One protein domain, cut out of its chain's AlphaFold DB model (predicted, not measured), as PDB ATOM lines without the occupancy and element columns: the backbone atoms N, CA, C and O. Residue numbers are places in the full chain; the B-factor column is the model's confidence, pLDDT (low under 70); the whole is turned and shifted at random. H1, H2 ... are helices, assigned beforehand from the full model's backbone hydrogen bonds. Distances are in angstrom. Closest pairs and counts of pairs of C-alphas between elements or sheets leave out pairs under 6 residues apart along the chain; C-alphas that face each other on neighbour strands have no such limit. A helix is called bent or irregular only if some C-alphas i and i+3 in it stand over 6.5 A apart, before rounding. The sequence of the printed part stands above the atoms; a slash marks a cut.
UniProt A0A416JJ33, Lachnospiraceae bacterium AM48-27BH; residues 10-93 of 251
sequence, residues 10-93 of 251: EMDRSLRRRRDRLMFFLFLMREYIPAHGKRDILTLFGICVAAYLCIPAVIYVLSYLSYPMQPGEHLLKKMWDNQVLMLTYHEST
ATOM      1  N   GLU A  10     -48.189 -60.972  51.535       51.56
ATOM      2  CA  GLU A  10     -46.730 -60.898  51.466       51.56
ATOM      3  C   GLU A  10     -46.255 -60.089  50.248       51.56
ATOM      4  O   GLU A  10     -45.333 -59.270  50.363       51.56
ATOM      5  N   MET A  11     -46.958 -60.207  49.115       48.31
ATOM      6  CA  MET A  11     -46.743 -59.362  47.941       48.31
ATOM      7  C   MET A  11     -47.153 -57.908  48.207       48.31
ATOM      8  O   MET A  11     -46.376 -57.010  47.874       48.31
ATOM      9  N   ASP A  12     -48.270 -57.656  48.899       53.69
ATOM     10  CA  ASP A  12     -48.677 -56.308  49.317       53.69
ATOM     11  C   ASP A  12     -47.694 -55.717  50.344       53.69
ATOM     12  O   ASP A  12     -47.273 -54.571  50.209       53.69
ATOM     13  N   ARG A  13     -47.171 -56.515  51.290       55.75
ATOM     14  CA  ARG A  13     -46.059 -56.095  52.174       55.75
ATOM     15  C   ARG A  13     -44.741 -55.837  51.433       55.75
ATOM     16  O   ARG A  13     -43.922 -55.050  51.919       55.75
ATOM     17  N   SER A  14     -44.492 -56.489  50.297       48.44
ATOM     18  CA  SER A  14     -43.308 -56.253  49.454       48.44
ATOM     19  C   SER A  14     -43.457 -54.996  48.581       48.44
ATOM     20  O   SER A  14     -42.501 -54.235  48.422       48.44
ATOM     21  N   LEU A  15     -44.674 -54.731  48.091       51.22
ATOM     22  CA  LEU A  15     -45.038 -53.553  47.303       51.22
ATOM     23  C   LEU A  15     -45.107 -52.299  48.179       51.22
ATOM     24  O   LEU A  15     -44.628 -51.242  47.771       51.22
ATOM     25  N   ARG A  16     -45.586 -52.435  49.422       53.88
ATOM     26  CA  ARG A  16     -45.544 -51.382  50.447       53.88
ATOM     27  C   ARG A  16     -44.095 -51.011  50.784       53.88
ATOM     28  O   ARG A  16     -43.767 -49.838  50.729       53.88
ATOM     29  N   ARG A  17     -43.199 -51.999  50.946       51.94
ATOM     30  CA  ARG A  17     -41.752 -51.799  51.201       51.94
ATOM     31  C   ARG A  17     -40.936 -51.242  50.024       51.94
ATOM     32  O   ARG A  17     -39.820 -50.771  50.242       51.94
ATOM     33  N   ARG A  18     -41.430 -51.315  48.780       46.91
ATOM     34  CA  ARG A  18     -40.739 -50.774  47.589       46.91
ATOM     35  C   ARG A  18     -41.043 -49.296  47.318       46.91
ATOM     36  O   ARG A  18     -40.304 -48.684  46.548       46.91
ATOM     37  N   ARG A  19     -42.076 -48.720  47.945       46.94
ATOM     38  CA  ARG A  19     -42.621 -47.382  47.636       46.94
ATOM     39  C   ARG A  19     -41.980 -46.227  48.426       46.94
ATOM     40  O   ARG A  19     -42.410 -45.086  48.316       46.94
ATOM     41  N   ASP A  20     -40.894 -46.500  49.142       53.62
ATOM     42  CA  ASP A  20     -40.475 -45.663  50.270       53.62
ATOM     43  C   ASP A  20     -39.064 -45.079  50.095       53.62
ATOM     44  O   ASP A  20     -38.182 -45.217  50.944       53.62
ATOM     45  N   ARG A  21     -38.822 -44.433  48.946       48.94
ATOM     46  CA  ARG A  21     -37.534 -43.780  48.621       48.94
ATOM     47  C   ARG A  21     -37.617 -42.260  48.391       48.94
ATOM     48  O   ARG A  21     -36.636 -41.658  47.982       48.94
ATOM     49  N   LEU A  22     -38.752 -41.625  48.708       46.56
ATOM     50  CA  LEU A  22     -39.031 -40.190  48.467       46.56
ATOM     51  C   LEU A  22     -39.979 -39.603  49.545       46.56
ATOM     52  O   LEU A  22     -40.945 -38.894  49.277       46.56
ATOM     53  N   MET A  23     -39.756 -39.991  50.797       51.38
ATOM     54  CA  MET A  23     -40.841 -40.192  51.762       51.38
ATOM     55  C   MET A  23     -41.431 -38.962  52.431       51.38
ATOM     56  O   MET A  23     -42.599 -39.011  52.766       51.38
ATOM     57  N   PHE A  24     -40.730 -37.844  52.590       52.62
ATOM     58  CA  PHE A  24     -41.368 -36.690  53.237       52.62
ATOM     59  C   PHE A  24     -42.406 -36.021  52.321       52.62
ATOM     60  O   PHE A  24     -43.567 -35.858  52.692       52.62
ATOM     61  N   PHE A  25     -42.008 -35.718  51.082       51.34
ATOM     62  CA  PHE A  25     -42.915 -35.143  50.093       51.34
ATOM     63  C   PHE A  25     -43.950 -36.157  49.619       51.34
ATOM     64  O   PHE A  25     -45.108 -35.791  49.499       51.34
ATOM     65  N   LEU A  26     -43.598 -37.431  49.413       50.28
ATOM     66  CA  LEU A  26     -44.605 -38.429  49.049       50.28
ATOM     67  C   LEU A  26     -45.565 -38.755  50.194       50.28
ATOM     68  O   LEU A  26     -46.714 -39.027  49.893       50.28
ATOM     69  N   PHE A  27     -45.158 -38.711  51.466       57.66
ATOM     70  CA  PHE A  27     -46.074 -38.889  52.598       57.66
ATOM     71  C   PHE A  27     -47.051 -37.717  52.703       57.66
ATOM     72  O   PHE A  27     -48.258 -37.938  52.716       57.66
ATOM     73  N   LEU A  28     -46.554 -36.473  52.643       55.41
ATOM     74  CA  LEU A  28     -47.412 -35.290  52.560       55.41
ATOM     75  C   LEU A  28     -48.358 -35.403  51.353       55.41
ATOM     76  O   LEU A  28     -49.567 -35.300  51.492       55.41
ATOM     77  N   MET A  29     -47.834 -35.733  50.174       56.84
ATOM     78  CA  MET A  29     -48.627 -35.880  48.951       56.84
ATOM     79  C   MET A  29     -49.556 -37.107  48.970       56.84
ATOM     80  O   MET A  29     -50.483 -37.169  48.178       56.84
ATOM     81  N   ARG A  30     -49.346 -38.106  49.828       57.09
ATOM     82  CA  ARG A  30     -50.146 -39.342  49.861       57.09
ATOM     83  C   ARG A  30     -51.192 -39.350  50.963       57.09
ATOM     84  O   ARG A  30     -52.216 -39.992  50.776       57.09
ATOM     85  N   GLU A  31     -50.957 -38.655  52.067       61.91
ATOM     86  CA  GLU A  31     -51.920 -38.514  53.163       61.91
ATOM     87  C   GLU A  31     -52.776 -37.248  52.985       61.91
ATOM     88  O   GLU A  31     -53.978 -37.265  53.233       61.91
ATOM     89  N   TYR A  32     -52.177 -36.153  52.495       59.25
ATOM     90  CA  TYR A  32     -52.836 -34.847  52.381       59.25
ATOM     91  C   TYR A  32     -53.674 -34.709  51.099       59.25
ATOM     92  O   TYR A  32     -54.765 -34.147  51.143       59.25
ATOM     93  N   ILE A  33     -53.210 -35.253  49.960       59.69
ATOM     94  CA  ILE A  33     -53.909 -35.137  48.660       59.69
ATOM     95  C   ILE A  33     -55.222 -35.918  48.587       59.69
ATOM     96  O   ILE A  33     -56.160 -35.398  47.997       59.69
ATOM     97  N   PRO A  34     -55.358 -37.141  49.129       60.12
ATOM     98  CA  PRO A  34     -56.646 -37.834  49.097       60.12
ATOM     99  C   PRO A  34     -57.671 -37.219  50.054       60.12
ATOM    100  O   PRO A  34     -58.869 -37.396  49.855       60.12
ATOM    101  N   ALA A  35     -57.202 -36.516  51.091       64.19
ATOM    102  CA  ALA A  35     -58.038 -35.873  52.098       64.19
ATOM    103  C   ALA A  35     -58.541 -34.477  51.679       64.19
ATOM    104  O   ALA A  35     -59.494 -33.983  52.275       64.19
ATOM    105  N   HIS A  36     -57.921 -33.847  50.673       64.88
ATOM    106  CA  HIS A  36     -58.217 -32.478  50.234       64.88
ATOM    107  C   HIS A  36     -58.412 -32.391  48.714       64.88
ATOM    108  O   HIS A  36     -57.819 -33.138  47.939       64.88
ATOM    109  N   GLY A  37     -59.255 -31.468  48.248       77.62
ATOM    110  CA  GLY A  37     -59.541 -31.337  46.820       77.62
ATOM    111  C   GLY A  37     -58.331 -30.831  46.024       77.62
ATOM    112  O   GLY A  37     -57.474 -30.123  46.547       77.62
ATOM    113  N   LYS A  38     -58.292 -31.092  44.704       75.75
ATOM    114  CA  LYS A  38     -57.265 -30.527  43.794       75.75
ATOM    115  C   LYS A  38     -57.107 -29.005  43.955       75.75
ATOM    116  O   LYS A  38     -56.002 -28.491  43.826       75.75
ATOM    117  N   ARG A  39     -58.205 -28.300  44.254       80.19
ATOM    118  CA  ARG A  39     -58.220 -26.852  44.504       80.19
ATOM    119  C   ARG A  39     -57.419 -26.470  45.749       80.19
ATOM    120  O   ARG A  39     -56.633 -25.539  45.668       80.19
ATOM    121  N   ASP A  40     -57.543 -27.212  46.844       81.19
ATOM    122  CA  ASP A  40     -56.853 -26.913  48.106       81.19
ATOM    123  C   ASP A  40     -55.337 -27.083  47.972       81.19
ATOM    124  O   ASP A  40     -54.564 -26.284  48.494       81.19
ATOM    125  N   ILE A  41     -54.902 -28.086  47.205       81.12
ATOM    126  CA  ILE A  41     -53.482 -28.329  46.913       81.12
ATOM    127  C   ILE A  41     -52.905 -27.212  46.042       81.12
ATOM    128  O   ILE A  41     -51.810 -26.729  46.320       81.12
ATOM    129  N   LEU A  42     -53.631 -26.782  45.003       84.50
ATOM    130  CA  LEU A  42     -53.220 -25.647  44.170       84.50
ATOM    131  C   LEU A  42     -53.151 -24.353  44.982       84.50
ATOM    132  O   LEU A  42     -52.198 -23.593  44.822       84.50
ATOM    133  N   THR A  43     -54.111 -24.127  45.879       86.69
ATOM    134  CA  THR A  43     -54.093 -22.985  46.795       86.69
ATOM    135  C   THR A  43     -52.882 -23.046  47.721       86.69
ATOM    136  O   THR A  43     -52.150 -22.066  47.818       86.69
ATOM    137  N   LEU A  44     -52.608 -24.194  48.351       85.88
ATOM    138  CA  LEU A  44     -51.451 -24.366  49.232       85.88
ATOM    139  C   LEU A  44     -50.130 -24.172  48.477       85.88
ATOM    140  O   LEU A  44     -49.246 -23.471  48.959       85.88
ATOM    141  N   PHE A  45     -50.001 -24.749  47.282       87.94
ATOM    142  CA  PHE A  45     -48.835 -24.550  46.425       87.94
ATOM    143  C   PHE A  45     -48.656 -23.073  46.064       87.94
ATOM    144  O   PHE A  45     -47.557 -22.541  46.208       87.94
ATOM    145  N   GLY A  46     -49.737 -22.394  45.667       91.56
ATOM    146  CA  GLY A  46     -49.734 -20.962  45.384       91.56
ATOM    147  C   GLY A  46     -49.305 -20.128  46.592       91.56
ATOM    148  O   GLY A  46     -48.453 -19.254  46.450       91.56
ATOM    149  N   ILE A  47     -49.815 -20.447  47.788       92.12
ATOM    150  CA  ILE A  47     -49.406 -19.808  49.047       92.12
ATOM    151  C   ILE A  47     -47.917 -20.044  49.307       92.12
ATOM    152  O   ILE A  47     -47.211 -19.096  49.628       92.12
ATOM    153  N   CYS A  48     -47.412 -21.267  49.134       91.94
ATOM    154  CA  CYS A  48     -45.998 -21.571  49.339       91.94
ATOM    155  C   CYS A  48     -45.092 -20.822  48.354       91.94
ATOM    156  O   CYS A  48     -44.088 -20.248  48.768       91.94
ATOM    157  N   VAL A  49     -45.442 -20.786  47.066       94.06
ATOM    158  CA  VAL A  49     -44.687 -20.028  46.056       94.06
ATOM    159  C   VAL A  49     -44.709 -18.537  46.385       94.06
ATOM    160  O   VAL A  49     -43.662 -17.892  46.390       94.06
ATOM    161  N   ALA A  50     -45.872 -17.986  46.727       94.25
ATOM    162  CA  ALA A  50     -45.983 -16.581  47.090       94.25
ATOM    163  C   ALA A  50     -45.162 -16.252  48.349       94.25
ATOM    164  O   ALA A  50     -44.341 -15.339  48.322       94.25
ATOM    165  N   ALA A  51     -45.348 -17.014  49.428       94.06
ATOM    166  CA  ALA A  51     -44.758 -16.741  50.735       94.06
ATOM    167  C   ALA A  51     -43.253 -17.028  50.809       94.06
ATOM    168  O   ALA A  51     -42.534 -16.271  51.454       94.06
ATOM    169  N   TYR A  52     -42.771 -18.093  50.160       93.06
ATOM    170  CA  TYR A  52     -41.374 -18.528  50.280       93.06
ATOM    171  C   TYR A  52     -40.495 -18.163  49.081       93.06
ATOM    172  O   TYR A  52     -39.277 -18.164  49.228       93.06
ATOM    173  N   LEU A  53     -41.068 -17.847  47.911       94.00
ATOM    174  CA  LEU A  53     -40.294 -17.427  46.735       94.00
ATOM    175  C   LEU A  53     -40.585 -15.970  46.366       94.00
ATOM    176  O   LEU A  53     -39.676 -15.146  46.407       94.00
ATOM    177  N   CYS A  54     -41.828 -15.628  46.015       95.69
ATOM    178  CA  CYS A  54     -42.133 -14.319  45.429       95.69
ATOM    179  C   CYS A  54     -41.945 -13.165  46.418       95.69
ATOM    180  O   CYS A  54     -41.263 -12.198  46.090       95.69
ATOM    181  N   ILE A  55     -42.526 -13.258  47.619       96.00
ATOM    182  CA  ILE A  55     -42.430 -12.203  48.636       96.00
ATOM    183  C   ILE A  55     -40.960 -11.968  49.031       96.00
ATOM    184  O   ILE A  55     -40.514 -10.824  48.913       96.00
ATOM    185  N   PRO A  56     -40.161 -12.992  49.403       96.06
ATOM    186  CA  PRO A  56     -38.741 -12.801  49.692       96.06
ATOM    187  C   PRO A  56     -37.946 -12.264  48.502       96.06
ATOM    188  O   PRO A  56     -37.119 -11.379  48.695       96.06
ATOM    189  N   ALA A  57     -38.205 -12.737  47.277       94.69
ATOM    190  CA  ALA A  57     -37.510 -12.250  46.085       94.69
ATOM    191  C   ALA A  57     -37.799 -10.766  45.817       94.69
ATOM    192  O   ALA A  57     -36.875 -10.005  45.541       94.69
ATOM    193  N   VAL A  58     -39.058 -10.331  45.943       96.00
ATOM    194  CA  VAL A  58     -39.431  -8.917  45.801       96.00
ATOM    195  C   VAL A  58     -38.774  -8.083  46.896       96.00
ATOM    196  O   VAL A  58     -38.145  -7.079  46.583       96.00
ATOM    197  N   ILE A  59     -38.858  -8.510  48.161       96.00
ATOM    198  CA  ILE A  59     -38.214  -7.808  49.282       96.00
ATOM    199  C   ILE A  59     -36.701  -7.694  49.052       96.00
ATOM    200  O   ILE A  59     -36.133  -6.622  49.246       96.00
ATOM    201  N   TYR A  60     -36.055  -8.766  48.592       94.75
ATOM    202  CA  TYR A  60     -34.623  -8.788  48.313       94.75
ATOM    203  C   TYR A  60     -34.241  -7.868  47.149       94.75
ATOM    204  O   TYR A  60     -33.269  -7.131  47.242       94.75
ATOM    205  N   VAL A  61     -35.017  -7.833  46.063       95.12
ATOM    206  CA  VAL A  61     -34.785  -6.870  44.973       95.12
ATOM    207  C   VAL A  61     -34.979  -5.436  45.466       95.12
ATOM    208  O   VAL A  61     -34.178  -4.558  45.149       95.12
ATOM    209  N   LEU A  62     -36.011  -5.183  46.273       94.62
ATOM    210  CA  LEU A  62     -36.281  -3.858  46.826       94.62
ATOM    211  C   LEU A  62     -35.211  -3.408  47.827       94.62
ATOM    212  O   LEU A  62     -34.972  -2.207  47.934       94.62
ATOM    213  N   SER A  63     -34.501  -4.321  48.499       94.50
ATOM    214  CA  SER A  63     -33.383  -3.942  49.373       94.50
ATOM    215  C   SER A  63     -32.215  -3.308  48.609       94.50
ATOM    216  O   SER A  63     -31.372  -2.660  49.219       94.50
ATOM    217  N   TYR A  64     -32.156  -3.441  47.279       92.62
ATOM    218  CA  TYR A  64     -31.158  -2.754  46.455       92.62
ATOM    219  C   TYR A  64     -31.487  -1.274  46.221       92.62
ATOM    220  O   TYR A  64     -30.618  -0.538  45.762       92.62
ATOM    221  N   LEU A  65     -32.690  -0.805  46.576       90.56
ATOM    222  CA  LEU A  65     -33.040   0.619  46.495       90.56
ATOM    223  C   LEU A  65     -32.186   1.485  47.430       90.56
ATOM    224  O   LEU A  65     -31.951   2.649  47.125       90.56
ATOM    225  N   SER A  66     -31.700   0.929  48.546       89.88
ATOM    226  CA  SER A  66     -30.774   1.628  49.445       89.88
ATOM    227  C   SER A  66     -29.325   1.610  48.957       89.88
ATOM    228  O   SER A  66     -28.475   2.264  49.557       89.88
ATOM    229  N   TYR A  67     -29.009   0.840  47.911       86.44
ATOM    230  CA  TYR A  67     -27.653   0.744  47.392       86.44
ATOM    231  C   TYR A  67     -27.385   1.891  46.404       86.44
ATOM    232  O   TYR A  67     -28.203   2.114  45.510       86.44
ATOM    233  N   PRO A  68     -26.247   2.607  46.498       85.56
ATOM    234  CA  PRO A  68     -25.943   3.708  45.586       85.56
ATOM    235  C   PRO A  68     -25.970   3.241  44.126       85.56
ATOM    236  O   PRO A  68     -25.230   2.325  43.764       85.56
ATOM    237  N   MET A  69     -26.824   3.831  43.288       84.94
ATOM    238  CA  MET A  69     -26.935   3.519  41.857       84.94
ATOM    239  C   MET A  69     -26.235   4.587  41.021       84.94
ATOM    240  O   MET A  69     -26.371   5.781  41.294       84.94
ATOM    241  N   GLN A  70     -25.481   4.162  40.007       83.94
ATOM    242  CA  GLN A  70     -24.912   5.094  39.035       83.94
ATOM    243  C   GLN A  70     -26.013   5.610  38.088       83.94
ATOM    244  O   GLN A  70     -27.009   4.911  37.868       83.94
ATOM    245  N   PRO A  71     -25.869   6.813  37.503       84.19
ATOM    246  CA  PRO A  71     -26.821   7.308  36.513       84.19
ATOM    247  C   PRO A  71     -26.999   6.312  35.356       84.19
ATOM    248  O   PRO A  71     -26.025   5.920  34.718       84.19
ATOM    249  N   GLY A  72     -28.243   5.904  35.086       84.00
ATOM    250  CA  GLY A  72     -28.579   4.939  34.027       84.00
ATOM    251  C   GLY A  72     -28.523   3.459  34.437       84.00
ATOM    252  O   GLY A  72     -28.816   2.595  33.615       84.00
ATOM    253  N   GLU A  73     -28.184   3.142  35.688       87.69
ATOM    254  CA  GLU A  73     -28.148   1.764  36.185       87.69
ATOM    255  C   GLU A  73     -29.559   1.242  36.536       87.69
ATOM    256  O   GLU A  73     -30.352   1.924  37.187       87.69
ATOM    257  N   HIS A  74     -29.883   0.009  36.126       91.38
ATOM    258  CA  HIS A  74     -31.176  -0.623  36.408       91.38
ATOM    259  C   HIS A  74     -31.118  -1.526  37.648       91.38
ATOM    260  O   HIS A  74     -30.251  -2.396  37.746       91.38
ATOM    261  N   LEU A  75     -32.114  -1.409  38.534       92.19
ATOM    262  CA  LEU A  75     -32.197  -2.155  39.800       92.19
ATOM    263  C   LEU A  75     -32.049  -3.678  39.626       92.19
ATOM    264  O   LEU A  75     -31.238  -4.307  40.300       92.19
ATOM    265  N   LEU A  76     -32.812  -4.273  38.700       93.50
ATOM    266  CA  LEU A  76     -32.780  -5.721  38.459       93.50
ATOM    267  C   LEU A  76     -31.429  -6.187  37.917       93.50
ATOM    268  O   LEU A  76     -30.942  -7.238  38.328       93.50
ATOM    269  N   LYS A  77     -30.816  -5.399  37.025       92.62
ATOM    270  CA  LYS A  77     -29.497  -5.713  36.466       92.62
ATOM    271  C   LYS A  77     -28.442  -5.691  37.563       92.62
ATOM    272  O   LYS A  77     -27.676  -6.638  37.667       92.62
ATOM    273  N   LYS A  78     -28.473  -4.677  38.426       92.00
ATOM    274  CA  LYS A  78     -27.567  -4.561  39.567       92.00
ATOM    275  C   LYS A  78     -27.696  -5.724  40.546       92.00
ATOM    276  O   LYS A  78     -26.695  -6.306  40.951       92.00
ATOM    277  N   MET A  79     -28.928  -6.076  40.913       94.62
ATOM    278  CA  MET A  79     -29.195  -7.223  41.781       94.62
ATOM    279  C   MET A  79     -28.637  -8.512  41.179       94.62
ATOM    280  O   MET A  79     -27.929  -9.245  41.869       94.62
ATOM    281  N   TRP A  80     -28.904  -8.746  39.891       94.75
ATOM    282  CA  TRP A  80     -28.424  -9.917  39.165       94.75
ATOM    283  C   TRP A  80     -26.897  -9.964  39.067       94.75
ATOM    284  O   TRP A  80     -26.293 -10.988  39.375       94.75
ATOM    285  N   ASP A  81     -26.264  -8.853  38.696       93.94
ATOM    286  CA  ASP A  81     -24.808  -8.755  38.581       93.94
ATOM    287  C   ASP A  81     -24.128  -8.999  39.923       93.94
ATOM    288  O   ASP A  81     -23.118  -9.695  39.984       93.94
ATOM    289  N   ASN A  82     -24.732  -8.524  41.014       93.94
ATOM    290  CA  ASN A  82     -24.270  -8.843  42.354       93.94
ATOM    291  C   ASN A  82     -24.420 -10.336  42.687       93.94
ATOM    292  O   ASN A  82     -23.533 -10.874  43.341       93.94
ATOM    293  N   GLN A  83     -25.472 -11.031  42.230       95.06
ATOM    294  CA  GLN A  83     -25.576 -12.490  42.422       95.06
ATOM    295  C   GLN A  83     -24.460 -13.231  41.687       95.06
ATOM    296  O   GLN A  83     -23.827 -14.117  42.258       95.06
ATOM    297  N   VAL A  84     -24.199 -12.847  40.434       96.25
ATOM    298  CA  VAL A  84     -23.105 -13.415  39.635       96.25
ATOM    299  C   VAL A  84     -21.766 -13.139  40.313       96.25
ATOM    300  O   VAL A  84     -20.970 -14.056  40.484       96.25
ATOM    301  N   LEU A  85     -21.539 -11.907  40.773       95.25
ATOM    302  CA  LEU A  85     -20.326 -11.533  41.490       95.25
ATOM    303  C   LEU A  85     -20.143 -12.363  42.766       95.25
ATOM    304  O   LEU A  85     -19.055 -12.881  42.994       95.25
ATOM    305  N   MET A  86     -21.193 -12.521  43.579       94.81
ATOM    306  CA  MET A  86     -21.148 -13.348  44.787       94.81
ATOM    307  C   MET A  86     -20.813 -14.803  44.451       94.81
ATOM    308  O   MET A  86     -19.960 -15.385  45.118       94.81
ATOM    309  N   LEU A  87     -21.450 -15.386  43.433       93.94
ATOM    310  CA  LEU A  87     -21.198 -16.767  43.025       93.94
ATOM    311  C   LEU A  87     -19.745 -16.956  42.570       93.94
ATOM    312  O   LEU A  87     -19.036 -17.784  43.140       93.94
ATOM    313  N   THR A  88     -19.286 -16.140  41.619       93.94
ATOM    314  CA  THR A  88     -17.929 -16.223  41.063       93.94
ATOM    315  C   THR A  88     -16.866 -15.962  42.128       93.94
ATOM    316  O   THR A  88     -15.838 -16.639  42.161       93.94
ATOM    317  N   TYR A  89     -17.105 -15.013  43.041       92.88
ATOM    318  CA  TYR A  89     -16.211 -14.752  44.168       92.88
ATOM    319  C   TYR A  89     -16.059 -15.992  45.057       92.88
ATOM    320  O   TYR A  89     -14.940 -16.431  45.313       92.88
ATOM    321  N   HIS A  90     -17.165 -16.609  45.488       90.69
ATOM    322  CA  HIS A  90     -17.102 -17.786  46.360       90.69
ATOM    323  C   HIS A  90     -16.523 -19.015  45.653       90.69
ATOM    324  O   HIS A  90     -15.846 -19.810  46.299       90.69
ATOM    325  N   GLU A  91     -16.769 -19.179  44.354       89.00
ATOM    326  CA  GLU A  91     -16.174 -20.254  43.556       89.00
ATOM    327  C   GLU A  91     -14.647 -20.113  43.458       89.00
ATOM    328  O   GLU A  91     -13.923 -21.091  43.623       89.00
ATOM    329  N   SER A  92     -14.152 -18.888  43.267       88.38
ATOM    330  CA  SER A  92     -12.723 -18.595  43.068       88.38
ATOM    331  C   SER A  92     -11.928 -18.336  44.353       88.38
ATOM    332  O   SER A  92     -10.716 -18.133  44.289       88.38
ATOM    333  N   THR A  93     -12.567 -18.363  45.527       89.19
ATOM    334  CA  THR A  93     -11.898 -18.131  46.821       89.19
ATOM    335  C   THR A  93     -11.097 -19.364  47.250       89.19
ATOM    336  O   THR A  93     -11.480 -20.117  48.147       89.19
TER     337      THR A  93
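This is residues 10 to 93 of the 251 residues of a protein of Lachnospiraceae bacterium AM48-27BH (UniProt A0A416JJ33). An open zigzag of four helices: long H3, bent but nearly straight, has H2 then H1 at one end and makes a corner with H4 at the other. The 84 printed residues hold H1, H2, H3 and H4 in that order, and the class is all helix. It is extended, radius of gyration of the C-alphas 21.9 A, and spans 71 by 36 by 15 A.

H1, residues 10 to 18, begins at C-alpha (-46.730, -60.898, 51.466). H2 is residues 23 to 35. H3, residues 38 to 66, one helix by its hydrogen bonds, is bent, with C-alphas 52 and 55 6.6 A apart; its arms are H3a, 38 to 52, and H3b, 55 to 66. H4, residues 75 to 92, 25.7 A long, ends at C-alpha (-12.723, -18.595, 43.068).

H1 and H2 are apart. H2 and H3a are close but not clearly touching; their closest C-alphas, Ile 33 and Ile 41, are 7.0 A apart. H3b and H4 touch, about perpendicular at 83 degrees; their closest C-alphas, Val 61 and Met 79, are 6.4 A apart. O i to N i+4 pairs are within hydrogen-bond range throughout H1, H3a and H4, 6 of 9 in H2, 5 of 8 in H3b.

The printed part has no cut and no long link. Residues 10 to 36 have pLDDT under 70.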